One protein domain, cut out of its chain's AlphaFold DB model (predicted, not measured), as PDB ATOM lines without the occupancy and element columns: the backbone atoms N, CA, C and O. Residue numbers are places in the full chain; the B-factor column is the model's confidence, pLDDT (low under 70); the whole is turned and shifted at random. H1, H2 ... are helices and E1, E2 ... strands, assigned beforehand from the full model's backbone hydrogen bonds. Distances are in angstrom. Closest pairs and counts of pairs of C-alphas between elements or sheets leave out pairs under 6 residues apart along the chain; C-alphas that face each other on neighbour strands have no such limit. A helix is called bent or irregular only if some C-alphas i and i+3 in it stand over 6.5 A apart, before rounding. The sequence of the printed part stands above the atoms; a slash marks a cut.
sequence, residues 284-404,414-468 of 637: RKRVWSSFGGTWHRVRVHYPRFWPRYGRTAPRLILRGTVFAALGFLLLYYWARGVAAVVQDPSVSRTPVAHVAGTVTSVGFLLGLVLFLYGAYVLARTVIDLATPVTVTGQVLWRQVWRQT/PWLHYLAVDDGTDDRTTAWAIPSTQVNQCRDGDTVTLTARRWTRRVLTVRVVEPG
ATOM      1  N   ARG A 284     324.298 -72.268   8.188       91.25
ATOM      2  CA  ARG A 284     322.998 -71.567   8.121       91.25
ATOM      3  C   ARG A 284     321.753 -72.458   8.021       91.25
ATOM      4  O   ARG A 284     320.655 -71.984   8.298       91.25
ATOM      5  N   LYS A 285     321.870 -73.709   7.552       93.19
ATOM      6  CA  LYS A 285     320.729 -74.640   7.414       93.19
ATOM      7  C   LYS A 285     320.445 -75.430   8.689       93.19
ATOM      8  O   LYS A 285     319.397 -76.067   8.766       93.19
ATOM      9  N   ARG A 286     321.374 -75.457   9.644       92.38
ATOM     10  CA  ARG A 286     321.275 -76.238  10.880       92.38
ATOM     11  C   ARG A 286     321.880 -75.434  12.023       92.38
ATOM     12  O   ARG A 286     323.066 -75.584  12.311       92.38
ATOM     13  N   VAL A 287     321.062 -74.597  12.644       92.06
ATOM     14  CA  VAL A 287     321.498 -73.600  13.626       92.06
ATOM     15  C   VAL A 287     321.041 -74.024  15.017       92.06
ATOM     16  O   VAL A 287     319.953 -74.566  15.167       92.06
ATOM     17  N   TRP A 288     321.873 -73.802  16.030       92.38
ATOM     18  CA  TRP A 288     321.493 -74.025  17.423       92.38
ATOM     19  C   TRP A 288     320.665 -72.862  17.959       92.38
ATOM     20  O   TRP A 288     321.030 -71.703  17.755       92.38
ATOM     21  N   SER A 289     319.584 -73.189  18.656       92.88
ATOM     22  CA  SER A 289     318.729 -72.256  19.375       92.88
ATOM     23  C   SER A 289     318.788 -72.548  20.866       92.88
ATOM     24  O   SER A 289     318.842 -73.711  21.265       92.88
ATOM     25  N   SER A 290     318.774 -71.494  21.674       90.81
ATOM     26  CA  SER A 290     318.583 -71.581  23.126       90.81
ATOM     27  C   SER A 290     317.186 -71.126  23.559       90.81
ATOM     28  O   SER A 290     316.911 -71.001  24.754       90.81
ATOM     29  N   PHE A 291     316.309 -70.838  22.593       90.50
ATOM     30  CA  PHE A 291     314.939 -70.431  22.857       90.50
ATOM     31  C   PHE A 291     314.179 -71.538  23.605       90.50
ATOM     32  O   PHE A 291     314.380 -72.723  23.349       90.50
ATOM     33  N   GLY A 292     313.344 -71.155  24.574       84.75
ATOM     34  CA  GLY A 292     312.664 -72.107  25.462       84.75
ATOM     35  C   GLY A 292     313.513 -72.623  26.634       84.75
ATOM     36  O   GLY A 292     313.045 -73.462  27.395       84.75
ATOM     37  N   GLY A 293     314.741 -72.122  26.815       84.00
ATOM     38  CA  GLY A 293     315.589 -72.420  27.980       84.00
ATOM     39  C   GLY A 293     316.484 -73.653  27.830       84.00
ATOM     40  O   GLY A 293     317.400 -73.837  28.627       84.00
ATOM     41  N   THR A 294     316.287 -74.457  26.784       85.50
ATOM     42  CA  THR A 294     317.138 -75.610  26.464       85.50
ATOM     43  C   THR A 294     317.724 -75.494  25.067       85.50
ATOM     44  O   THR A 294     317.034 -75.134  24.111       85.50
ATOM     45  N   TRP A 295     318.994 -75.871  24.934       91.19
ATOM     46  CA  TRP A 295     319.648 -75.929  23.636       91.19
ATOM     47  C   TRP A 295     319.062 -77.027  22.760       91.19
ATOM     48  O   TRP A 295     319.039 -78.196  23.137       91.19
ATOM     49  N   HIS A 296     318.667 -76.656  21.551       91.69
ATOM     50  CA  HIS A 296     318.214 -77.598  20.540       91.69
ATOM     51  C   HIS A 296     318.602 -77.111  19.142       91.69
ATOM     52  O   HIS A 296     318.948 -75.946  18.922       91.69
ATOM     53  N   ARG A 297     318.621 -78.032  18.177       91.88
ATOM     54  CA  ARG A 297     319.096 -77.753  16.821       91.88
ATOM     55  C   ARG A 297     317.918 -77.564  15.877       91.88
ATOM     56  O   ARG A 297     317.131 -78.481  15.686       91.88
ATOM     57  N   VAL A 298     317.873 -76.414  15.213       95.12
ATOM     58  CA  VAL A 298     316.795 -76.037  14.300       95.12
ATOM     59  C   VAL A 298     317.265 -76.116  12.851       95.12
ATOM     60  O   VAL A 298     318.296 -75.554  12.452       95.12
ATOM     61  N   ARG A 299     316.493 -76.817  12.023       96.62
ATOM     62  CA  ARG A 299     316.703 -76.905  10.576       96.62
ATOM     63  C   ARG A 299     316.009 -75.752   9.868       96.62
ATOM     64  O   ARG A 299     314.792 -75.619   9.923       96.62
ATOM     65  N   VAL A 300     316.780 -74.951   9.139       96.69
ATOM     66  CA  VAL A 300     316.264 -73.769   8.446       96.69
ATOM     67  C   VAL A 300     316.091 -74.043   6.953       96.69
ATOM     68  O   VAL A 300     317.055 -74.308   6.228       96.69
ATOM     69  N   HIS A 301     314.855 -73.924   6.473       96.12
ATOM     70  CA  HIS A 301     314.537 -73.915   5.049       96.12
ATOM     71  C   HIS A 301     314.561 -72.484   4.489       96.12
ATOM     72  O   HIS A 301     313.925 -71.586   5.035       96.12
ATOM     73  N   TYR A 302     315.254 -72.280   3.364       95.12
ATOM     74  CA  TYR A 302     315.361 -70.988   2.674       95.12
ATOM     75  C   TYR A 302     314.657 -71.056   1.308       95.12
ATOM     76  O   TYR A 302     315.230 -71.602   0.358       95.12
ATOM     77  N   PRO A 303     313.425 -70.524   1.176       93.75
ATOM     78  CA  PRO A 303     312.660 -70.645  -0.061       93.75
ATOM     79  C   PRO A 303     313.278 -69.856  -1.223       93.75
ATOM     80  O   PRO A 303     313.253 -68.628  -1.233       93.75
ATOM     81  N   ARG A 304     313.774 -70.554  -2.255       88.44
ATOM     82  CA  ARG A 304     314.348 -69.913  -3.459       88.44
ATOM     83  C   ARG A 304     313.368 -69.817  -4.632       88.44
ATOM     84  O   ARG A 304     313.346 -68.801  -5.322       88.44
ATOM     85  N   PHE A 305     312.549 -70.846  -4.841       86.12
ATOM     86  CA  PHE A 305     311.689 -70.988  -6.029       86.12
ATOM     87  C   PHE A 305     310.207 -70.702  -5.763       86.12
ATOM     88  O   PHE A 305     309.351 -71.002  -6.587       86.12
ATOM     89  N   TRP A 306     309.874 -70.112  -4.615       88.81
ATOM     90  CA  TRP A 306     308.496 -69.753  -4.292       88.81
ATOM     91  C   TRP A 306     308.140 -68.404  -4.934       88.81
ATOM     92  O   TRP A 306     308.616 -67.367  -4.466       88.81
ATOM     93  N   PRO A 307     307.266 -68.356  -5.962       86.88
ATOM     94  CA  PRO A 307     306.976 -67.117  -6.697       86.88
ATOM     95  C   PRO A 307     306.361 -66.015  -5.816       86.88
ATOM     96  O   PRO A 307     306.538 -64.827  -6.100       86.88
ATOM     97  N   ARG A 308     305.679 -66.420  -4.735       92.62
ATOM     98  CA  ARG A 308     305.047 -65.566  -3.715       92.62
ATOM     99  C   ARG A 308     306.004 -65.038  -2.642       92.62
ATOM    100  O   ARG A 308     305.682 -64.063  -1.971       92.62
ATOM    101  N   TYR A 309     307.148 -65.691  -2.448       93.69
ATOM    102  CA  TYR A 309     307.983 -65.472  -1.272       93.69
ATOM    103  C   TYR A 309     308.530 -64.039  -1.228       93.69
ATOM    104  O   TYR A 309     309.052 -63.522  -2.219       93.69
ATOM    105  N   GLY A 310     308.329 -63.371  -0.091       92.12
ATOM    106  CA  GLY A 310     308.714 -61.986   0.160       92.12
ATOM    107  C   GLY A 310     308.079 -60.938  -0.758       92.12
ATOM    108  O   GLY A 310     308.540 -59.794  -0.763       92.12
ATOM    109  N   ARG A 311     307.054 -61.283  -1.548       92.31
ATOM    110  CA  ARG A 311     306.364 -60.328  -2.430       92.31
ATOM    111  C   ARG A 311     305.449 -59.399  -1.631       92.31
ATOM    112  O   ARG A 311     304.971 -59.741  -0.557       92.31
ATOM    113  N   THR A 312     305.234 -58.200  -2.164       93.38
ATOM    114  CA  THR A 312     304.275 -57.228  -1.626       93.38
ATOM    115  C   THR A 312     302.884 -57.500  -2.194       93.38
ATOM    116  O   THR A 312     302.765 -57.965  -3.330       93.38
ATOM    117  N   ALA A 313     301.837 -57.174  -1.432       92.38
ATOM    118  CA  ALA A 313     300.458 -57.411  -1.854       92.38
ATOM    119  C   ALA A 313     300.098 -56.750  -3.201       92.38
ATOM    120  O   ALA A 313     299.586 -57.469  -4.054       92.38
ATOM    121  N   PRO A 314     300.466 -55.481  -3.498       94.12
ATOM    122  CA  PRO A 314     300.154 -54.875  -4.799       94.12
ATOM    123  C   PRO A 314     300.721 -55.652  -5.993       94.12
ATOM    124  O   PRO A 314     300.065 -55.793  -7.020       94.12
ATOM    125  N   ARG A 315     301.923 -56.232  -5.856       93.25
ATOM    126  CA  ARG A 315     302.534 -57.048  -6.920       93.25
ATOM    127  C   ARG A 315     301.809 -58.376  -7.127       93.25
ATOM    128  O   ARG A 315     301.782 -58.877  -8.247       93.25
ATOM    129  N   LEU A 316     301.272 -58.967  -6.060       94.12
ATOM    130  CA  LEU A 316     300.503 -60.208  -6.150       94.12
ATOM    131  C   LEU A 316     299.095 -59.964  -6.677       94.12
ATOM    132  O   LEU A 316     298.637 -60.761  -7.487       94.12
ATOM    133  N   ILE A 317     298.469 -58.848  -6.295       94.81
ATOM    134  CA  ILE A 317     297.190 -58.402  -6.853       94.81
ATOM    135  C   ILE A 317     297.340 -58.202  -8.359       94.81
ATOM    136  O   ILE A 317     296.659 -58.878  -9.116       94.81
ATOM    137  N   LEU A 318     298.310 -57.391  -8.802       95.19
ATOM    138  CA  LEU A 318     298.567 -57.177 -10.230       95.19
ATOM    139  C   LEU A 318     298.789 -58.498 -10.978       95.19
ATOM    140  O   LEU A 318     298.188 -58.730 -12.021       95.19
ATOM    141  N   ARG A 319     299.622 -59.393 -10.430       93.38
ATOM    142  CA  ARG A 319     299.875 -60.711 -11.024       93.38
ATOM    143  C   ARG A 319     298.595 -61.546 -11.121       93.38
ATOM    144  O   ARG A 319     298.348 -62.136 -12.167       93.38
ATOM    145  N   GLY A 320     297.817 -61.617 -10.044       93.25
ATOM    146  CA  GLY A 320     296.556 -62.352  -9.998       93.25
ATOM    147  C   GLY A 320     295.548 -61.813 -11.011       93.25
ATOM    148  O   GLY A 320     294.992 -62.595 -11.774       93.25
ATOM    149  N   THR A 321     295.406 -60.488 -11.098       95.44
ATOM    150  CA  THR A 321     294.550 -59.808 -12.078       95.44
ATOM    151  C   THR A 321     294.993 -60.079 -13.509       95.44
ATOM    152  O   THR A 321     294.153 -60.403 -14.336       95.44
ATOM    153  N   VAL A 322     296.294 -60.012 -13.813       94.88
ATOM    154  CA  VAL A 322     296.809 -60.309 -15.161       94.88
ATOM    155  C   VAL A 322     296.510 -61.756 -15.557       94.88
ATOM    156  O   VAL A 322     296.003 -61.986 -16.648       94.88
ATOM    157  N   PHE A 323     296.768 -62.736 -14.684       92.25
ATOM    158  CA  PHE A 323     296.467 -64.139 -14.992       92.25
ATOM    159  C   PHE A 323     294.965 -64.413 -15.103       92.25
ATOM    160  O   PHE A 323     294.554 -65.147 -15.999       92.25
ATOM    161  N   ALA A 324     294.148 -63.792 -14.250       93.56
ATOM    162  CA  ALA A 324     292.696 -63.884 -14.338       93.56
ATOM    163  C   ALA A 324     292.175 -63.260 -15.641       93.56
ATOM    164  O   ALA A 324     291.386 -63.887 -16.338       93.56
ATOM    165  N   ALA A 325     292.659 -62.074 -16.016       90.75
ATOM    166  CA  ALA A 325     292.284 -61.406 -17.257       90.75
ATOM    167  C   ALA A 325     292.733 -62.206 -18.488       90.75
ATOM    168  O   ALA A 325     291.931 -62.417 -19.385       90.75
ATOM    169  N   LEU A 326     293.969 -62.713 -18.518       89.25
ATOM    170  CA  LEU A 326     294.454 -63.559 -19.615       89.25
ATOM    171  C   LEU A 326     293.649 -64.855 -19.738       89.25
ATOM    172  O   LEU A 326     293.253 -65.215 -20.841       89.25
ATOM    173  N   GLY A 327     293.375 -65.531 -18.618       88.94
ATOM    174  CA  GLY A 327     292.528 -66.722 -18.602       88.94
ATOM    175  C   GLY A 327     291.109 -66.420 -19.082       88.94
ATOM    176  O   GLY A 327     290.585 -67.147 -19.918       88.94
ATOM    177  N   PHE A 328     290.521 -65.308 -18.629       90.00
ATOM    178  CA  PHE A 328     289.197 -64.856 -19.056       90.00
ATOM    179  C   PHE A 328     289.149 -64.504 -20.546       90.00
ATOM    180  O   PHE A 328     288.256 -64.970 -21.241       90.00
ATOM    181  N   LEU A 329     290.108 -63.722 -21.054       85.94
ATOM    182  CA  LEU A 329     290.185 -63.365 -22.472       85.94
ATOM    183  C   LEU A 329     290.392 -64.610 -23.334       85.94
ATOM    184  O   LEU A 329     289.734 -64.738 -24.361       85.94
ATOM    185  N   LEU A 330     291.248 -65.544 -22.902       82.19
ATOM    186  CA  LEU A 330     291.436 -66.810 -23.600       82.19
ATOM    187  C   LEU A 330     290.117 -67.584 -23.622       82.19
ATOM    188  O   LEU A 330     289.649 -67.907 -24.697       82.19
ATOM    189  N   LEU A 331     289.443 -67.777 -22.488       85.56
ATOM    190  CA  LEU A 331     288.134 -68.440 -22.452       85.56
ATOM    191  C   LEU A 331     287.089 -67.733 -23.334       85.56
ATOM    192  O   LEU A 331     286.367 -68.398 -24.068       85.56
ATOM    193  N   TYR A 332     287.030 -66.401 -23.303       80.44
ATOM    194  CA  TYR A 332     286.051 -65.595 -24.033       80.44
ATOM    195  C   TYR A 332     286.259 -65.630 -25.552       80.44
ATOM    196  O   TYR A 332     285.330 -65.933 -26.305       80.44
ATOM    197  N   TYR A 333     287.476 -65.336 -26.018       73.75
ATOM    198  CA  TYR A 333     287.798 -65.338 -27.446       73.75
ATOM    199  C   TYR A 333     287.872 -66.753 -28.014       73.75
ATOM    200  O   TYR A 333     287.492 -66.951 -29.164       73.75
ATOM    201  N   TRP A 334     288.289 -67.740 -27.223       67.44
ATOM    202  CA  TRP A 334     288.315 -69.139 -27.641       67.44
ATOM    203  C   TRP A 334     286.902 -69.723 -27.728       67.44
ATOM    204  O   TRP A 334     286.583 -70.364 -28.722       67.44
ATOM    205  N   ALA A 335     286.010 -69.414 -26.777       67.44
ATOM    206  CA  ALA A 335     284.591 -69.772 -26.878       67.44
ATOM    207  C   ALA A 335     283.921 -69.134 -28.108       67.44
ATOM    208  O   ALA A 335     283.154 -69.798 -28.802       67.44
ATOM    209  N   ARG A 336     284.250 -67.871 -28.426       68.12
ATOM    210  CA  ARG A 336     283.761 -67.194 -29.642       68.12
ATOM    211  C   ARG A 336     284.352 -67.757 -30.938       68.12
ATOM    212  O   ARG A 336     283.613 -67.936 -31.898       68.12
ATOM    213  N   GLY A 337     285.652 -68.044 -30.976       63.25
ATOM    214  CA  GLY A 337     286.332 -68.586 -32.156       63.25
ATOM    215  C   GLY A 337     285.891 -70.011 -32.488       63.25
ATOM    216  O   GLY A 337     285.650 -70.329 -33.646       63.25
ATOM    217  N   VAL A 338     285.694 -70.852 -31.470       58.53
ATOM    218  CA  VAL A 338     285.156 -72.212 -31.630       58.53
ATOM    219  C   VAL A 338     283.703 -72.167 -32.087       58.53
ATOM    220  O   VAL A 338     283.350 -72.891 -33.009       58.53
ATOM    221  N   ALA A 339     282.872 -71.293 -31.508       58.12
ATOM    222  CA  ALA A 339     281.493 -71.119 -31.964       58.12
ATOM    223  C   ALA A 339     281.422 -70.696 -33.443       58.12
ATOM    224  O   ALA A 339     280.579 -71.208 -34.170       58.12
ATOM    225  N   ALA A 340     282.338 -69.835 -33.904       60.31
ATOM    226  CA  ALA A 340     282.419 -69.422 -35.305       60.31
ATOM    227  C   ALA A 340     282.882 -70.553 -36.249       60.31
ATOM    228  O   ALA A 340     282.317 -70.712 -37.325       60.31
ATOM    229  N   VAL A 341     283.865 -71.369 -35.846       55.31
ATOM    230  CA  VAL A 341     284.377 -72.499 -36.654       55.31
ATOM    231  C   VAL A 341     283.404 -73.684 -36.682       55.31
ATOM    232  O   VAL A 341     283.275 -74.350 -37.703       55.31
ATOM    233  N   VAL A 342     282.693 -73.947 -35.581       53.91
ATOM    234  CA  VAL A 342     281.672 -75.009 -35.491       53.91
ATOM    235  C   VAL A 342     280.414 -74.658 -36.297       53.91
ATOM    236  O   VAL A 342     279.720 -75.559 -36.762       53.91
ATOM    237  N   GLN A 343     280.123 -73.367 -36.489       56.91
ATOM    238  CA  GLN A 343     278.996 -72.890 -37.298       56.91
ATOM    239  C   GLN A 343     279.306 -72.795 -38.802       56.91
ATOM    240  O   GLN A 343     278.373 -72.592 -39.577       56.91
ATOM    241  N   ASP A 344     280.564 -72.958 -39.232       56.72
ATOM    242  CA  ASP A 344     280.942 -72.950 -40.651       56.72
ATOM    243  C   ASP A 344     280.739 -74.348 -41.287       56.72
ATOM    244  O   ASP A 344     281.462 -75.301 -40.964       56.72
ATOM    245  N   PRO A 345     279.775 -74.513 -42.216       57.28
ATOM    246  CA  PRO A 345     279.456 -75.809 -42.816       57.28
ATOM    247  C   PRO A 345     280.619 -76.417 -43.616       57.28
ATOM    248  O   PRO A 345     280.660 -77.635 -43.802       57.28
ATOM    249  N   SER A 346     281.568 -75.595 -44.079       56.78
ATOM    250  CA  SER A 346     282.648 -75.998 -44.991       56.78
ATOM    251  C   SER A 346     283.791 -76.770 -44.308       56.78
ATOM    252  O   SER A 346     284.441 -77.603 -44.940       56.78
ATOM    253  N   VAL A 347     284.003 -76.565 -43.003       53.66
ATOM    254  CA  VAL A 347     285.119 -77.149 -42.226       53.66
ATOM    255  C   VAL A 347     284.746 -78.490 -41.571       53.66
ATOM    256  O   VAL A 347     285.604 -79.342 -41.328       53.66
ATOM    257  N   SER A 348     283.450 -78.725 -41.354       52.69
ATOM    258  CA  SER A 348     282.887 -79.844 -40.577       52.69
ATOM    259  C   SER A 348     283.092 -81.258 -41.160       52.69
ATOM    260  O   SER A 348     282.805 -82.241 -40.479       52.69
ATOM    261  N   ARG A 349     283.609 -81.392 -42.392       55.28
ATOM    262  CA  ARG A 349     283.724 -82.679 -43.118       55.28
ATOM    263  C   ARG A 349     285.157 -83.164 -43.396       55.28
ATOM    264  O   ARG A 349     285.327 -84.104 -44.166       55.28
ATOM    265  N   THR A 350     286.194 -82.565 -42.801       56.72
ATOM    266  CA  THR A 350     287.606 -82.932 -43.069       56.72
ATOM    267  C   THR A 350     288.342 -83.484 -41.830       56.72
ATOM    268  O   THR A 350     287.941 -83.183 -40.703       56.72
ATOM    269  N   PRO A 351     289.462 -84.236 -41.982       55.75
ATOM    270  CA  PRO A 351     290.294 -84.734 -40.864       55.75
ATOM    271  C   PRO A 351     290.845 -83.629 -39.940       55.75
ATOM    272  O   PRO A 351     291.273 -83.894 -38.816       55.75
ATOM    273  N   VAL A 352     290.798 -82.377 -40.403       50.50
ATOM    274  CA  VAL A 352     291.151 -81.159 -39.663       50.50
ATOM    275  C   VAL A 352     290.244 -80.957 -38.435       50.50
ATOM    276  O   VAL A 352     290.678 -80.354 -37.454       50.50
ATOM    277  N   ALA A 353     289.035 -81.532 -38.416       54.28
ATOM    278  CA  ALA A 353     288.083 -81.424 -37.308       54.28
ATOM    279  C   ALA A 353     288.575 -82.068 -35.990       54.28
ATOM    280  O   ALA A 353     288.351 -81.514 -34.913       54.28
ATOM    281  N   HIS A 354     289.307 -83.190 -36.045       54.34
ATOM    282  CA  HIS A 354     289.862 -83.835 -34.842       54.34
ATOM    283  C   HIS A 354     291.054 -83.061 -34.256       54.34
ATOM    284  O   HIS A 354     291.183 -82.934 -33.033       54.34
ATOM    285  N   VAL A 355     291.897 -82.482 -35.116       52.44
ATOM    286  CA  VAL A 355     292.993 -81.593 -34.694       52.44
ATOM    287  C   VAL A 355     292.421 -80.299 -34.106       52.44
ATOM    288  O   VAL A 355     292.844 -79.878 -33.031       52.44
ATOM    289  N   ALA A 356     291.385 -79.728 -34.731       52.22
ATOM    290  CA  ALA A 356     290.677 -78.552 -34.231       52.22
ATOM    291  C   ALA A 356     290.000 -78.801 -32.868       52.22
ATOM    292  O   ALA A 356     290.117 -77.962 -31.977       52.22
ATOM    293  N   GLY A 357     289.367 -79.961 -32.648       58.56
ATOM    294  CA  GLY A 357     288.756 -80.325 -31.359       58.56
ATOM    295  C   GLY A 357     289.770 -80.538 -30.223       58.56
ATOM    296  O   GLY A 357     289.536 -80.131 -29.079       58.56
ATOM    297  N   THR A 358     290.942 -81.096 -30.539       60.66
ATOM    298  CA  THR A 358     292.040 -81.279 -29.571       60.66
ATOM    299  C   THR A 358     292.652 -79.929 -29.185       60.66
ATOM    300  O   THR A 358     292.779 -79.620 -28.000       60.66
ATOM    301  N   VAL A 359     292.948 -79.074 -30.171       59.22
ATOM    302  CA  VAL A 359     293.440 -77.702 -29.950       59.22
ATOM    303  C   VAL A 359     292.420 -76.882 -29.151       59.22
ATOM    304  O   VAL A 359     292.788 -76.174 -28.212       59.22
ATOM    305  N   THR A 360     291.128 -77.058 -29.441       64.38
ATOM    306  CA  THR A 360     290.023 -76.413 -28.724       64.38
ATOM    307  C   THR A 360     290.018 -76.763 -27.235       64.38
ATOM    308  O   THR A 360     289.973 -75.869 -26.387       64.38
ATOM    309  N   SER A 361     290.132 -78.053 -26.920       69.44
ATOM    310  CA  SER A 361     290.122 -78.561 -25.544       69.44
ATOM    311  C   SER A 361     291.341 -78.086 -24.748       69.44
ATOM    312  O   SER A 361     291.216 -77.707 -23.584       69.44
ATOM    313  N   VAL A 362     292.514 -78.034 -25.388       75.25
ATOM    314  CA  VAL A 362     293.758 -77.549 -24.769       75.25
ATOM    315  C   VAL A 362     293.678 -76.055 -24.446       75.25
ATOM    316  O   VAL A 362     294.046 -75.656 -23.341       75.25
ATOM    317  N   GLY A 363     293.164 -75.224 -25.360       74.75
ATOM    318  CA  GLY A 363     293.015 -73.785 -25.122       74.75
ATOM    319  C   GLY A 363     292.009 -73.456 -24.015       74.75
ATOM    320  O   GLY A 363     292.288 -72.608 -23.166       74.75
ATOM    321  N   PHE A 364     290.885 -74.181 -23.956       80.94
ATOM    322  CA  PHE A 364     289.913 -74.047 -22.866       80.94
ATOM    323  C   PHE A 364     290.510 -74.452 -21.513       80.94
ATOM    324  O   PHE A 364     290.416 -73.692 -20.548       80.94
ATOM    325  N   LEU A 365     291.176 -75.612 -21.446       85.44
ATOM    326  CA  LEU A 365     291.843 -76.082 -20.230       85.44
ATOM    327  C   LEU A 365     292.893 -75.069 -19.757       85.44
ATOM    328  O   LEU A 365     292.932 -74.724 -18.578       85.44
ATOM    329  N   LEU A 366     293.714 -74.551 -20.676       86.56
ATOM    330  CA  LEU A 366     294.727 -73.548 -20.366       86.56
ATOM    331  C   LEU A 366     294.091 -72.257 -19.834       86.56
ATOM    332  O   LEU A 366     294.533 -71.739 -18.808       86.56
ATOM    333  N   GLY A 367     293.032 -71.762 -20.480       86.81
ATOM    334  CA  GLY A 367     292.298 -70.572 -20.041       86.81
ATOM    335  C   GLY A 367     291.696 -70.737 -18.650       86.81
ATOM    336  O   GLY A 367     291.877 -69.868 -17.793       86.81
ATOM    337  N   LEU A 368     291.068 -71.887 -18.389       91.62
ATOM    338  CA  LEU A 368     290.500 -72.225 -17.088       91.62
ATOM    339  C   LEU A 368     291.578 -72.308 -16.003       91.62
ATOM    340  O   LEU A 368     291.425 -71.708 -14.941       91.62
ATOM    341  N   VAL A 369     292.694 -72.994 -16.269       94.00
ATOM    342  CA  VAL A 369     293.814 -73.108 -15.323       94.00
ATOM    343  C   VAL A 369     294.404 -71.734 -14.997       94.00
ATOM    344  O   VAL A 369     294.637 -71.439 -13.824       94.00
ATOM    345  N   LEU A 370     294.617 -70.873 -15.997       92.88
ATOM    346  CA  LEU A 370     295.128 -69.515 -15.783       92.88
ATOM    347  C   LEU A 370     294.151 -68.656 -14.975       92.88
ATOM    348  O   LEU A 370     294.577 -67.963 -14.046       92.88
ATOM    349  N   PHE A 371     292.854 -68.738 -15.282       93.56
ATOM    350  CA  PHE A 371     291.816 -68.013 -14.554       93.56
ATOM    351  C   PHE A 371     291.743 -68.454 -13.088       93.56
ATOM    352  O   PHE A 371     291.847 -67.620 -12.187       93.56
ATOM    353  N   LEU A 372     291.652 -69.766 -12.838       95.81
ATOM    354  CA  LEU A 372     291.616 -70.333 -11.487       95.81
ATOM    355  C   LEU A 372     292.893 -70.016 -10.705       95.81
ATOM    356  O   LEU A 372     292.825 -69.685  -9.521       95.81
ATOM    357  N   TYR A 373     294.058 -70.052 -11.354       94.50
ATOM    358  CA  TYR A 373     295.318 -69.643 -10.738       94.50
ATOM    359  C   TYR A 373     295.321 -68.154 -10.361       94.50
ATOM    360  O   TYR A 373     295.725 -67.803  -9.249       94.50
ATOM    361  N   GLY A 374     294.851 -67.276 -11.254       93.19
ATOM    362  CA  GLY A 374     294.705 -65.844 -10.990       93.19
ATOM    363  C   GLY A 374     293.777 -65.571  -9.804       93.19
ATOM    364  O   GLY A 374     294.175 -64.892  -8.853       93.19
ATOM    365  N   ALA A 375     292.589 -66.182  -9.808       94.69
ATOM    366  CA  ALA A 375     291.610 -66.094  -8.726       94.69
ATOM    367  C   ALA A 375     292.170 -66.624  -7.394       94.69
ATOM    368  O   ALA A 375     292.036 -65.972  -6.359       94.69
ATOM    369  N   TYR A 376     292.881 -67.757  -7.420       95.50
ATOM    370  CA  TYR A 376     293.560 -68.319  -6.250       95.50
ATOM    371  C   TYR A 376     294.596 -67.354  -5.661       95.50
ATOM    372  O   TYR A 376     294.629 -67.147  -4.445       95.50
ATOM    373  N   VAL A 377     295.441 -66.743  -6.501       95.31
ATOM    374  CA  VAL A 377     296.445 -65.767  -6.051       95.31
ATOM    375  C   VAL A 377     295.773 -64.541  -5.434       95.31
ATOM    376  O   VAL A 377     296.229 -64.083  -4.384       95.31
ATOM    377  N   LEU A 378     294.692 -64.034  -6.033       95.25
ATOM    378  CA  LEU A 378     293.925 -62.906  -5.495       95.25
ATOM    379  C   LEU A 378     293.313 -63.249  -4.134       95.25
ATOM    380  O   LEU A 378     293.603 -62.563  -3.154       95.25
ATOM    381  N   ALA A 379     292.562 -64.348  -4.047       95.69
ATOM    382  CA  ALA A 379     291.924 -64.796  -2.811       95.69
ATOM    383  C   ALA A 379     292.950 -65.011  -1.688       95.69
ATOM    384  O   ALA A 379     292.789 -64.500  -0.579       95.69
ATOM    385  N   ARG A 380     294.068 -65.692  -1.976       95.38
ATOM    386  CA  ARG A 380     295.148 -65.881  -0.994       95.38
ATOM    387  C   ARG A 380     295.825 -64.580  -0.593       95.38
ATOM    388  O   ARG A 380     296.228 -64.468   0.559       95.38
ATOM    389  N   THR A 381     295.940 -63.606  -1.494       94.69
ATOM    390  CA  THR A 381     296.499 -62.289  -1.158       94.69
ATOM    391  C   THR A 381     295.573 -61.518  -0.220       94.69
ATOM    392  O   THR A 381     296.058 -60.929   0.741       94.69
ATOM    393  N   VAL A 382     294.256 -61.565  -0.450       94.75
ATOM    394  CA  VAL A 382     293.258 -60.950   0.442       94.75
ATOM    395  C   VAL A 382     293.301 -61.597   1.826       94.75
ATOM    396  O   VAL A 382     293.406 -60.886   2.822       94.75
ATOM    397  N   ILE A 383     293.321 -62.932   1.896       94.38
ATOM    398  CA  ILE A 383     293.450 -63.655   3.171       94.38
ATOM    399  C   ILE A 383     294.762 -63.272   3.876       94.38
ATOM    400  O   ILE A 383     294.736 -62.905   5.044       94.38
ATOM    401  N   ASP A 384     295.901 -63.279   3.173       94.00
ATOM    402  CA  ASP A 384     297.207 -62.927   3.757       94.00
ATOM    403  C   ASP A 384     297.221 -61.486   4.306       94.00
ATOM    404  O   ASP A 384     297.846 -61.223   5.335       94.00
ATOM    405  N   LEU A 385     296.499 -60.556   3.665       93.19
ATOM    406  CA  LEU A 385     296.303 -59.180   4.136       93.19
ATOM    407  C   LEU A 385     295.400 -59.080   5.373       93.19
ATOM    408  O   LEU A 385     295.693 -58.275   6.261       93.19
ATOM    409  N   ALA A 386     294.350 -59.893   5.448       93.50
ATOM    410  CA  ALA A 386     293.407 -59.896   6.561       93.50
ATOM    411  C   ALA A 386     293.957 -60.609   7.808       93.50
ATOM    412  O   ALA A 386     293.616 -60.234   8.924       93.50
ATOM    413  N   THR A 387     294.839 -61.601   7.638       94.25
ATOM    414  CA  THR A 387     295.334 -62.444   8.739       94.25
ATOM    415  C   THR A 387     296.856 -62.323   8.925       94.25
ATOM    416  O   THR A 387     297.600 -63.239   8.546       94.25
ATOM    417  N   PRO A 388     297.374 -61.198   9.461       94.38
ATOM    418  CA  PRO A 388     298.762 -61.143   9.905       94.38
ATOM    419  C   PRO A 388     298.987 -62.126  11.064       94.38
ATOM    420  O   PRO A 388     298.092 -62.373  11.867       94.38
ATOM    421  N   VAL A 389     300.194 -62.682  11.146       95.44
ATOM    422  CA  VAL A 389     300.621 -63.551  12.245       95.44
ATOM    423  C   VAL A 389     301.695 -62.851  13.061       95.44
ATOM    424  O   VAL A 389     302.607 -62.239  12.498       95.44
ATOM    425  N   THR A 390     301.594 -62.975  14.376       96.56
ATOM    426  CA  THR A 390     302.634 -62.547  15.306       96.56
ATOM    427  C   THR A 390     303.415 -63.773  15.748       96.56
ATOM    428  O   THR A 390     302.823 -64.764  16.164       96.56
ATOM    429  N   VAL A 391     304.736 -63.720  15.617       95.75
ATOM    430  CA  VAL A 391     305.645 -64.803  16.003       95.75
ATOM    431  C   VAL A 391     306.680 -64.224  16.951       95.75
ATOM    432  O   VAL A 391     307.312 -63.219  16.623       95.75
ATOM    433  N   THR A 392     306.849 -64.848  18.110       96.69
ATOM    434  CA  THR A 392     307.908 -64.505  19.062       96.69
ATOM    435  C   THR A 392     308.913 -65.639  19.088       96.69
ATOM    436  O   THR A 392     308.516 -66.794  19.192       96.69
ATOM    437  N   GLY A 393     310.193 -65.313  18.963       95.75
ATOM    438  CA  GLY A 393     311.228 -66.325  18.840       95.75
ATOM    439  C   GLY A 393     312.640 -65.762  18.782       95.75
ATOM    440  O   GLY A 393     312.837 -64.555  18.637       95.75
ATOM    441  N   GLN A 394     313.635 -66.639  18.861       95.31
ATOM    442  CA  GLN A 394     315.042 -66.272  18.737       95.31
ATOM    443  C   GLN A 394     315.453 -66.134  17.268       95.31
ATOM    444  O   GLN A 394     315.193 -67.007  16.440       95.31
ATOM    445  N   VAL A 395     316.167 -65.059  16.933       95.44
ATOM    446  CA  VAL A 395     316.793 -64.878  15.621       95.44
ATOM    447  C   VAL A 395     317.957 -65.853  15.479       95.44
ATOM    448  O   VAL A 395     318.990 -65.732  16.139       95.44
ATOM    449  N   LEU A 396     317.816 -66.811  14.573       94.19
ATOM    450  CA  LEU A 396     318.835 -67.816  14.299       94.19
ATOM    451  C   LEU A 396     319.864 -67.338  13.284       94.19
ATOM    452  O   LEU A 396     321.049 -67.606  13.446       94.19
ATOM    453  N   TRP A 397     319.413 -66.687  12.212       93.81
ATOM    454  CA  TRP A 397     320.281 -66.325  11.098       93.81
ATOM    455  C   TRP A 397     319.707 -65.179  10.274       93.81
ATOM    456  O   TRP A 397     318.519 -65.183   9.929       93.81
ATOM    457  N   ARG A 398     320.574 -64.253   9.863       93.94
ATOM    458  CA  ARG A 398     320.264 -63.180   8.915       93.94
ATOM    459  C   ARG A 398     321.156 -63.294   7.689       93.94
ATOM    460  O   ARG A 398     322.357 -63.513   7.787       93.94
ATOM    461  N   GLN A 399     320.577 -63.147   6.502       92.69
ATOM    462  CA  GLN A 399     321.358 -63.188   5.267       92.69
ATOM    463  C   GLN A 399     320.734 -62.340   4.175       92.69
ATOM    464  O   GLN A 399     319.523 -62.349   3.988       92.69
ATOM    465  N   VAL A 400     321.558 -61.653   3.391       92.56
ATOM    466  CA  VAL A 400     321.081 -60.946   2.201       92.56
ATOM    467  C   VAL A 400     320.470 -61.929   1.199       92.56
ATOM    468  O   VAL A 400     321.100 -62.915   0.818       92.56
ATOM    469  N   TRP A 401     319.244 -61.652   0.749       91.94
ATOM    470  CA  TRP A 401     318.581 -62.437  -0.293       91.94
ATOM    471  C   TRP A 401     318.543 -61.708  -1.633       91.94
ATOM    472  O   TRP A 401     318.893 -62.288  -2.660       91.94
ATOM    473  N   ARG A 402     318.089 -60.450  -1.639       89.62
ATOM    474  CA  ARG A 402     317.977 -59.644  -2.858       89.62
ATOM    475  C   ARG A 402     318.681 -58.312  -2.685       89.62
ATOM    476  O   ARG A 402     318.501 -57.620  -1.681       89.62
ATOM    477  N   GLN A 403     319.431 -57.953  -3.715       91.69
ATOM    478  CA  GLN A 403     320.123 -56.680  -3.848       91.69
ATOM    479  C   GLN A 403     319.688 -56.009  -5.151       91.69
ATOM    480  O   GLN A 403     319.147 -56.668  -6.044       91.69
ATOM    481  N   THR A 404     319.838 -54.692  -5.239       86.75
ATOM    482  CA  THR A 404     319.715 -53.977  -6.514       86.75
ATOM    483  C   THR A 404     320.897 -54.330  -7.410       86.75
ATOM    484  O   THR A 404     321.974 -54.648  -6.907       86.75
ATOM    485  N   PRO A 414     321.432 -54.036  -0.668       91.50
ATOM    486  CA  PRO A 414     320.502 -55.053  -0.208       91.50
ATOM    487  C   PRO A 414     319.181 -54.411   0.207       91.50
ATOM    488  O   PRO A 414     319.164 -53.446   0.966       91.50
ATOM    489  N   TRP A 415     318.065 -54.959  -0.272       91.06
ATOM    490  CA  TRP A 415     316.716 -54.476   0.065       91.06
ATOM    491  C   TRP A 415     315.825 -55.560   0.690       91.06
ATOM    492  O   TRP A 415     314.754 -55.252   1.222       91.06
ATOM    493  N   LEU A 416     316.242 -56.831   0.630       93.69
ATOM    494  CA  LEU A 416     315.522 -57.950   1.231       93.69
ATOM    495  C   LEU A 416     316.490 -59.008   1.753       93.69
ATOM    496  O   LEU A 416     317.409 -59.432   1.045       93.69
ATOM    497  N   HIS A 417     316.226 -59.482   2.962       95.88
ATOM    498  CA  HIS A 417     317.025 -60.474   3.664       95.88
ATOM    499  C   HIS A 417     316.174 -61.691   4.036       95.88
ATOM    500  O   HIS A 417     314.951 -61.603   4.160       95.88
ATOM    501  N   TYR A 418     316.831 -62.830   4.211       96.44
ATOM    502  CA  TYR A 418     316.314 -63.949   4.979       96.44
ATOM    503  C   TYR A 418     316.488 -63.664   6.469       96.44
ATOM    504  O   TYR A 418     317.568 -63.251   6.889       96.44
ATOM    505  N   LEU A 419     315.440 -63.932   7.238       97.12
ATOM    506  CA  LEU A 419     315.427 -63.924   8.694       97.12
ATOM    507  C   LEU A 419     314.914 -65.277   9.181       97.12
ATOM    508  O   LEU A 419     313.728 -65.578   9.057       97.12
ATOM    509  N   ALA A 420     315.807 -66.108   9.698       96.88
ATOM    510  CA  ALA A 420     315.439 -67.356  10.349       96.88
ATOM    511  C   ALA A 420     315.131 -67.075  11.820       96.88
ATOM    512  O   ALA A 420     315.965 -66.495  12.512       96.88
ATOM    513  N   VAL A 421     313.940 -67.463  12.273       96.62
ATOM    514  CA  VAL A 421     313.482 -67.287  13.657       96.62
ATOM    515  C   VAL A 421     312.975 -68.628  14.154       96.62
ATOM    516  O   VAL A 421     312.220 -69.294  13.438       96.62
ATOM    517  N   ASP A 422     313.424 -69.008  15.339       96.31
ATOM    518  CA  ASP A 422     312.918 -70.147  16.091       96.31
ATOM    519  C   ASP A 422     311.890 -69.676  17.112       96.31
ATOM    520  O   ASP A 422     312.229 -68.909  18.008       96.31
ATOM    521  N   ASP A 423     310.649 -70.119  16.953       94.38
ATOM    522  CA  ASP A 423     309.531 -69.827  17.850       94.38
ATOM    523  C   ASP A 423     309.309 -70.919  18.908       94.38
ATOM    524  O   ASP A 423     308.334 -70.857  19.656       94.38
ATOM    525  N   GLY A 424     310.205 -71.912  18.984       92.31
ATOM    526  CA  GLY A 424     310.172 -72.998  19.958       92.31
ATOM    527  C   GLY A 424     309.094 -74.047  19.697       92.31
ATOM    528  O   GLY A 424     308.889 -74.916  20.540       92.31
ATOM    529  N   THR A 425     308.382 -73.973  18.567       90.25
ATOM    530  CA  THR A 425     307.271 -74.893  18.280       90.25
ATOM    531  C   THR A 425     307.701 -76.192  17.598       90.25
ATOM    532  O   THR A 425     307.002 -77.195  17.734       90.25
ATOM    533  N   ASP A 426     308.826 -76.201  16.871       90.25
ATOM    534  CA  ASP A 426     309.303 -77.355  16.096       90.25
ATOM    535  C   ASP A 426     310.831 -77.305  15.865       90.25
ATOM    536  O   ASP A 426     311.457 -76.247  15.918       90.25
ATOM    537  N   ASP A 427     311.442 -78.439  15.500       90.94
ATOM    538  CA  ASP A 427     312.868 -78.562  15.150       90.94
ATOM    539  C   ASP A 427     313.206 -77.994  13.753       90.94
ATOM    540  O   ASP A 427     314.328 -78.126  13.240       90.94
ATOM    541  N   ARG A 428     312.224 -77.363  13.103       95.12
ATOM    542  CA  ARG A 428     312.293 -76.815  11.750       95.12
ATOM    543  C   ARG A 428     311.652 -75.444  11.692       95.12
ATOM    544  O   ARG A 428     310.525 -75.235  12.115       95.12
ATOM    545  N   THR A 429     312.318 -74.538  10.989       96.12
ATOM    546  CA  THR A 429     311.746 -73.240  10.639       96.12
ATOM    547  C   THR A 429     311.971 -72.925   9.169       96.12
ATOM    548  O   THR A 429     312.892 -73.414   8.509       96.12
ATOM    549  N   THR A 430     311.104 -72.084   8.620       96.19
ATOM    550  CA  THR A 430     311.286 -71.514   7.286       96.19
ATOM    551  C   THR A 430     311.706 -70.063   7.442       96.19
ATOM    552  O   THR A 430     311.070 -69.306   8.168       96.19
ATOM    553  N   ALA A 431     312.748 -69.634   6.742       97.12
ATOM    554  CA  ALA A 431     313.165 -68.242   6.806       97.12
ATOM    555  C   ALA A 431     312.035 -67.297   6.347       97.12
ATOM    556  O   ALA A 431     311.241 -67.614   5.456       97.12
ATOM    557  N   TRP A 432     311.957 -66.138   6.989       97.38
ATOM    558  CA  TRP A 432     311.090 -65.027   6.626       97.38
ATOM    559  C   TRP A 432     311.833 -64.059   5.706       97.38
ATOM    560  O   TRP A 432     313.048 -63.900   5.792       97.38
ATOM    561  N   ALA A 433     311.105 -63.389   4.821       96.88
ATOM    562  CA  ALA A 433     311.627 -62.312   3.999       96.88
ATOM    563  C   ALA A 433     311.457 -60.984   4.743       96.88
ATOM    564  O   ALA A 433     310.336 -60.479   4.859       96.88
ATOM    565  N   ILE A 434     312.562 -60.412   5.215       96.75
ATOM    566  CA  ILE A 434     312.578 -59.149   5.956       96.75
ATOM    567  C   ILE A 434     313.196 -58.012   5.121       96.75
ATOM    568  O   ILE A 434     314.283 -58.170   4.558       96.75
ATOM    569  N   PRO A 435     312.509 -56.868   4.980       94.88
ATOM    570  CA  PRO A 435     313.077 -55.630   4.445       94.88
ATOM    571  C   PRO A 435     314.341 -55.157   5.178       94.88
ATOM    572  O   PRO A 435     314.427 -55.242   6.402       94.88
ATOM    573  N   SER A 436     315.293 -54.567   4.449       92.62
ATOM    574  CA  SER A 436     316.549 -54.070   5.046       92.62
ATOM    575  C   SER A 436     316.353 -52.985   6.109       92.62
ATOM    576  O   SER A 436     317.150 -52.868   7.029       92.62
ATOM    577  N   THR A 437     315.277 -52.200   6.026       90.25
ATOM    578  CA  THR A 437     314.948 -51.185   7.042       90.25
ATOM    579  C   THR A 437     314.629 -51.795   8.406       90.25
ATOM    580  O   THR A 437     314.804 -51.146   9.432       90.25
ATOM    581  N   GLN A 438     314.173 -53.047   8.420       92.50
ATOM    582  CA  GLN A 438     313.739 -53.764   9.616       92.50
ATOM    583  C   GLN A 438     314.815 -54.735  10.100       92.50
ATOM    584  O   GLN A 438     314.998 -54.883  11.302       92.50
ATOM    585  N   VAL A 439     315.584 -55.351   9.192       90.31
ATOM    586  CA  VAL A 439     316.643 -56.310   9.572       90.31
ATOM    587  C   VAL A 439     317.718 -55.685  10.464       90.31
ATOM    588  O   VAL A 439     318.294 -56.369  11.303       90.31
ATOM    589  N   ASN A 440     317.959 -54.379  10.314       86.31
ATOM    590  CA  ASN A 440     318.944 -53.639  11.102       86.31
ATOM    591  C   ASN A 440     318.514 -53.437  12.566       86.31
ATOM    592  O   ASN A 440     319.334 -53.037  13.387       86.31
ATOM    593  N   GLN A 441     317.248 -53.707  12.899       90.12
ATOM    594  CA  GLN A 441     316.703 -53.539  14.249       90.12
ATOM    595  C   GLN A 441     316.981 -54.744  15.156       90.12
ATOM    596  O   GLN A 441     316.850 -54.621  16.368       90.12
ATOM    597  N   CYS A 442     317.369 -55.891  14.591       91.31
ATOM    598  CA  CYS A 442     317.650 -57.122  15.328       91.31
ATOM    599  C   CYS A 442     319.000 -57.730  14.931       91.31
ATOM    600  O   CYS A 442     319.438 -57.619  13.779       91.31
ATOM    601  N   ARG A 443     319.642 -58.420  15.871       89.31
ATOM    602  CA  ARG A 443     320.882 -59.177  15.675       89.31
ATOM    603  C   ARG A 443     320.643 -60.674  15.837       89.31
ATOM    604  O   ARG A 443     319.618 -61.110  16.351       89.31
ATOM    605  N   ASP A 444     321.600 -61.467  15.369       90.19
ATOM    606  CA  ASP A 444     321.554 -62.914  15.558       90.19
ATOM    607  C   ASP A 444     321.666 -63.249  17.053       90.19
ATOM    608  O   ASP A 444     322.535 -62.731  17.751       90.19
ATOM    609  N   GLY A 445     320.772 -64.110  17.533       89.19
ATOM    610  CA  GLY A 445     320.622 -64.479  18.938       89.19
ATOM    611  C   GLY A 445     319.568 -63.674  19.702       89.19
ATOM    612  O   GLY A 445     319.153 -64.142  20.757       89.19
ATOM    613  N   ASP A 446     319.123 -62.516  19.197       92.75
ATOM    614  CA  ASP A 446     318.079 -61.715  19.852       92.75
ATOM    615  C   ASP A 446     316.745 -62.466  19.881       92.75
ATOM    616  O   ASP A 446     316.358 -63.093  18.893       92.75
ATOM    617  N   THR A 447     316.002 -62.342  20.976       94.94
ATOM    618  CA  THR A 447     314.593 -62.732  21.020       94.94
ATOM    619  C   THR A 447     313.763 -61.584  20.466       94.94
ATOM    620  O   THR A 447     313.792 -60.462  20.981       94.94
ATOM    621  N   VAL A 448     313.021 -61.850  19.397       96.50
ATOM    622  CA  VAL A 448     312.213 -60.859  18.688       96.50
ATOM    623  C   VAL A 448     310.755 -61.274  18.641       96.50
ATOM    624  O   VAL A 448     310.433 -62.451  18.515       96.50
ATOM    625  N   THR A 449     309.873 -60.283  18.646       97.38
ATOM    626  CA  THR A 449     308.486 -60.439  18.215       97.38
ATOM    627  C   THR A 449     308.349 -59.790  16.848       97.38
ATOM    628  O   THR A 449     308.607 -58.596  16.681       97.38
ATOM    629  N   LEU A 450     307.957 -60.577  15.851       96.50
ATOM    630  CA  LEU A 450     307.711 -60.111  14.493       96.50
ATOM    631  C   LEU A 450     306.233 -60.234  14.145       96.50
ATOM    632  O   LEU A 450     305.586 -61.223  14.472       96.50
ATOM    633  N   THR A 451     305.715 -59.234  13.435       97.06
ATOM    634  CA  THR A 451     304.427 -59.340  12.744       97.06
ATOM    635  C   THR A 451     304.709 -59.599  11.274       97.06
ATOM    636  O   THR A 451     305.449 -58.849  10.629       97.06
ATOM    637  N   ALA A 452     304.141 -60.664  10.724       96.50
ATOM    638  CA  ALA A 452     304.412 -61.095   9.364       96.50
ATOM    639  C   ALA A 452     303.166 -61.604   8.646       96.50
ATOM    640  O   ALA A 452     302.108 -61.858   9.212       96.50
ATOM    641  N   ARG A 453     303.324 -61.757   7.339       95.75
ATOM    642  CA  ARG A 453     302.341 -62.328   6.430       95.75
ATOM    643  C   ARG A 453     302.646 -63.808   6.238       95.75
ATOM    644  O   ARG A 453     303.717 -64.152   5.729       95.75
ATOM    645  N   ARG A 454     301.752 -64.697   6.679       93.88
ATOM    646  CA  ARG A 454     302.020 -66.145   6.747       93.88
ATOM    647  C   ARG A 454     302.239 -66.754   5.364       93.88
ATOM    648  O   ARG A 454     303.132 -67.587   5.197       93.88
ATOM    649  N   TRP A 455     301.456 -66.344   4.366       94.38
ATOM    650  CA  TRP A 455     301.508 -66.925   3.026       94.38
ATOM    651  C   TRP A 455     302.665 -66.356   2.202       94.38
ATOM    652  O   TRP A 455     303.405 -67.113   1.575       94.38
ATOM    653  N   THR A 456     302.896 -65.048   2.215       94.44
ATOM    654  CA  THR A 456     304.059 -64.470   1.514       94.44
ATOM    655  C   THR A 456     305.373 -64.623   2.276       94.44
ATOM    656  O   THR A 456     306.438 -64.413   1.694       94.44
ATOM    657  N   ARG A 457     305.318 -65.015   3.555       96.31
ATOM    658  CA  ARG A 457     306.449 -65.039   4.498       96.31
ATOM    659  C   ARG A 457     307.145 -63.682   4.609       96.31
ATOM    660  O   ARG A 457     308.347 -63.628   4.838       96.31
ATOM    661  N   ARG A 458     306.421 -62.579   4.411       95.56
ATOM    662  CA  ARG A 458     306.994 -61.231   4.453       95.56
ATOM    663  C   ARG A 458     306.827 -60.622   5.842       95.56
ATOM    664  O   ARG A 458     305.705 -60.548   6.336       95.56
ATOM    665  N   VAL A 459     307.925 -60.165   6.435       97.06
ATOM    666  CA  VAL A 459     307.904 -59.423   7.702       97.06
ATOM    667  C   VAL A 459     307.368 -58.014   7.456       97.06
ATOM    668  O   VAL A 459     307.722 -57.369   6.465       97.06
ATOM    669  N   LEU A 460     306.473 -57.570   8.338       94.75
ATOM    670  CA  LEU A 460     305.914 -56.220   8.354       94.75
ATOM    671  C   LEU A 460     306.620 -55.362   9.394       94.75
ATOM    672  O   LEU A 460     306.998 -54.236   9.090       94.75
ATOM    673  N   THR A 461     306.804 -55.902  10.596       95.50
ATOM    674  CA  THR A 461     307.474 -55.244  11.719       95.50
ATOM    675  C   THR A 461     308.254 -56.277  12.522       95.50
ATOM    676  O   THR A 461     307.896 -57.456  12.555       95.50
ATOM    677  N   VAL A 462     309.332 -55.831  13.160       96.69
ATOM    678  CA  VAL A 462     310.124 -56.624  14.100       96.69
ATOM    679  C   VAL A 462     310.431 -55.750  15.308       96.69
ATOM    680  O   VAL A 462     310.720 -54.567  15.157       96.69
ATOM    681  N   ARG A 463     310.338 -56.319  16.505       96.19
ATOM    682  CA  ARG A 463     310.718 -55.663  17.753       96.19
ATOM    683  C   ARG A 463     311.587 -56.617  18.553       96.19
ATOM    684  O   ARG A 463     311.209 -57.770  18.739       96.19
ATOM    685  N   VAL A 464     312.730 -56.137  19.029       95.69
ATOM    686  CA  VAL A 464     313.563 -56.893  19.972       95.69
ATOM    687  C   VAL A 464     312.883 -56.868  21.336       95.69
ATOM    688  O   VAL A 464     312.577 -55.794  21.855       95.69
ATOM    689  N   VAL A 465     312.607 -58.056  21.869       94.44
ATOM    690  CA  VAL A 465     312.066 -58.269  23.216       94.44
ATOM    691  C   VAL A 465     313.220 -58.374  24.200       94.44
ATOM    692  O   VAL A 465     313.239 -57.676  25.207       94.44
ATOM    693  N   GLU A 466     314.209 -59.198  23.859       90.50
ATOM    694  CA  GLU A 466     315.376 -59.453  24.693       90.50
ATOM    695  C   GLU A 466     316.632 -59.536  23.814       90.50
ATOM    696  O   GLU A 466     316.624 -60.235  22.794       90.50
ATOM    697  N   PRO A 467     317.716 -58.822  24.159       88.06
ATOM    698  CA  PRO A 467     318.981 -58.960  23.454       88.06
ATOM    699  C   PRO A 467     319.603 -60.346  23.665       88.06
ATOM    700  O   PRO A 467     319.648 -60.857  24.779       88.06
ATOM    701  N   GLY A 468     320.141 -60.936  22.601       81.62
ATOM    702  CA  GLY A 468     320.702 -62.283  22.640       81.62
ATOM    703  C   GLY A 468     322.030 -62.392  23.385       81.62
ATOM    704  O   GLY A 468     322.812 -61.440  23.440       81.62
TER     705      GLY A 468
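This is residues 284 to 404 and 414 to 468 of the 637 residues of the protein "DUF2207 domain-containing protein" of Actinobacteria bacterium (UniProt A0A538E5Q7). A head of two sheets stands at one end of a long helical hairpin, H1 and H2, which sticks out as an arm and makes most of the length. In the head, the five-stranded sheet E6 E4 E3 E7 E8 folds back on itself until its edge strands E6 and E8 come close, and the small sheet E1 E2 E5 packs over part of it, on E3 and E4. The printed part has 176 residues, with three named helices and eight named strands in the order E1 E2 H1 H2 E3 E4 E5 E6 H3 E7 E8; the class is mixed, helices and strands. The larger sheet is antiparallel, the smaller mixed. The whole is only just extended, close to loose, with a radius of gyration of the C-alphas of 23.8 A and spans of 79 by 30 by 27 A.

The larger sheet holds E6, residues 432 to 435; E4, 414 to 422, 23.5 A; E3, 388 to 403, 25.8 A; E7, 447 to 453, 19.1 A; and E8, 458 to 466, 22.0 A, ending at C-alpha 466 (315.376, -59.453, 24.693). The smaller holds E1, 286 to 289, beginning at C-alpha 286 (321.275, -76.238, 10.880); E2, 296 to 301, 16.3 A; and E5, 428 to 430. H1 is residues 313 to 342, 42.4 A; H2, 352 to 386, 50.9 A; H3, 436 to 439.

The strongly twisted larger sheet is a folded sheet, bent back into two leaves: E6 and E4 face E7 and E8, with E3 as the hinge, bending by 118 degrees at residue 393. N 391 and O 450 of E3 and E7 are 2.9 A apart, N 396 and O 420 of E3 and E4 2.8 A, N 434 and O 417 of E6 and E4 2.9 A, and N 449 and O 463 of the hairpin E7 and E8 2.8 A. The closest C-alphas of E6 and E8, Ala 433 and Arg 458, are 4.8 A apart. The two sheets form a sandwich, face to face, their planes 7 degrees apart; the closest C-alphas of E1 and E3, Val 287 and Leu 396, are 6.4 A apart. E1 and E2 are an antiparallel hairpin, N 287 to O 298 2.9 A; E2 and E5 are parallel, N 429 to O 299 2.9 A. H3 is on the larger sheet at a height of 4.9 A, over none of its strands. H2 only grazes that sheet with residues 381 to 386. H1 and H2 touch at a shallow tilt of 23 degrees, opposite ways, closest at the C-alphas of Gly 320 and Gly 374, 4.1 A. In H1 and H2 every O i to N i+4 pair is within hydrogen-bond range; H3 is too short for one, and its single O i to N i+3 pair is not within range.

The C-alphas farthest apart, Gly 293 and Ser 346, are 80.1 A apart. Residues 405 to 413 are not printed, leaving C-alphas 404 and 414 6.4 A apart. E2 to H1 is a long link of 11 residues. Mean pLDDT of the printed part is 86.9; residues 334 to 361 are under 70.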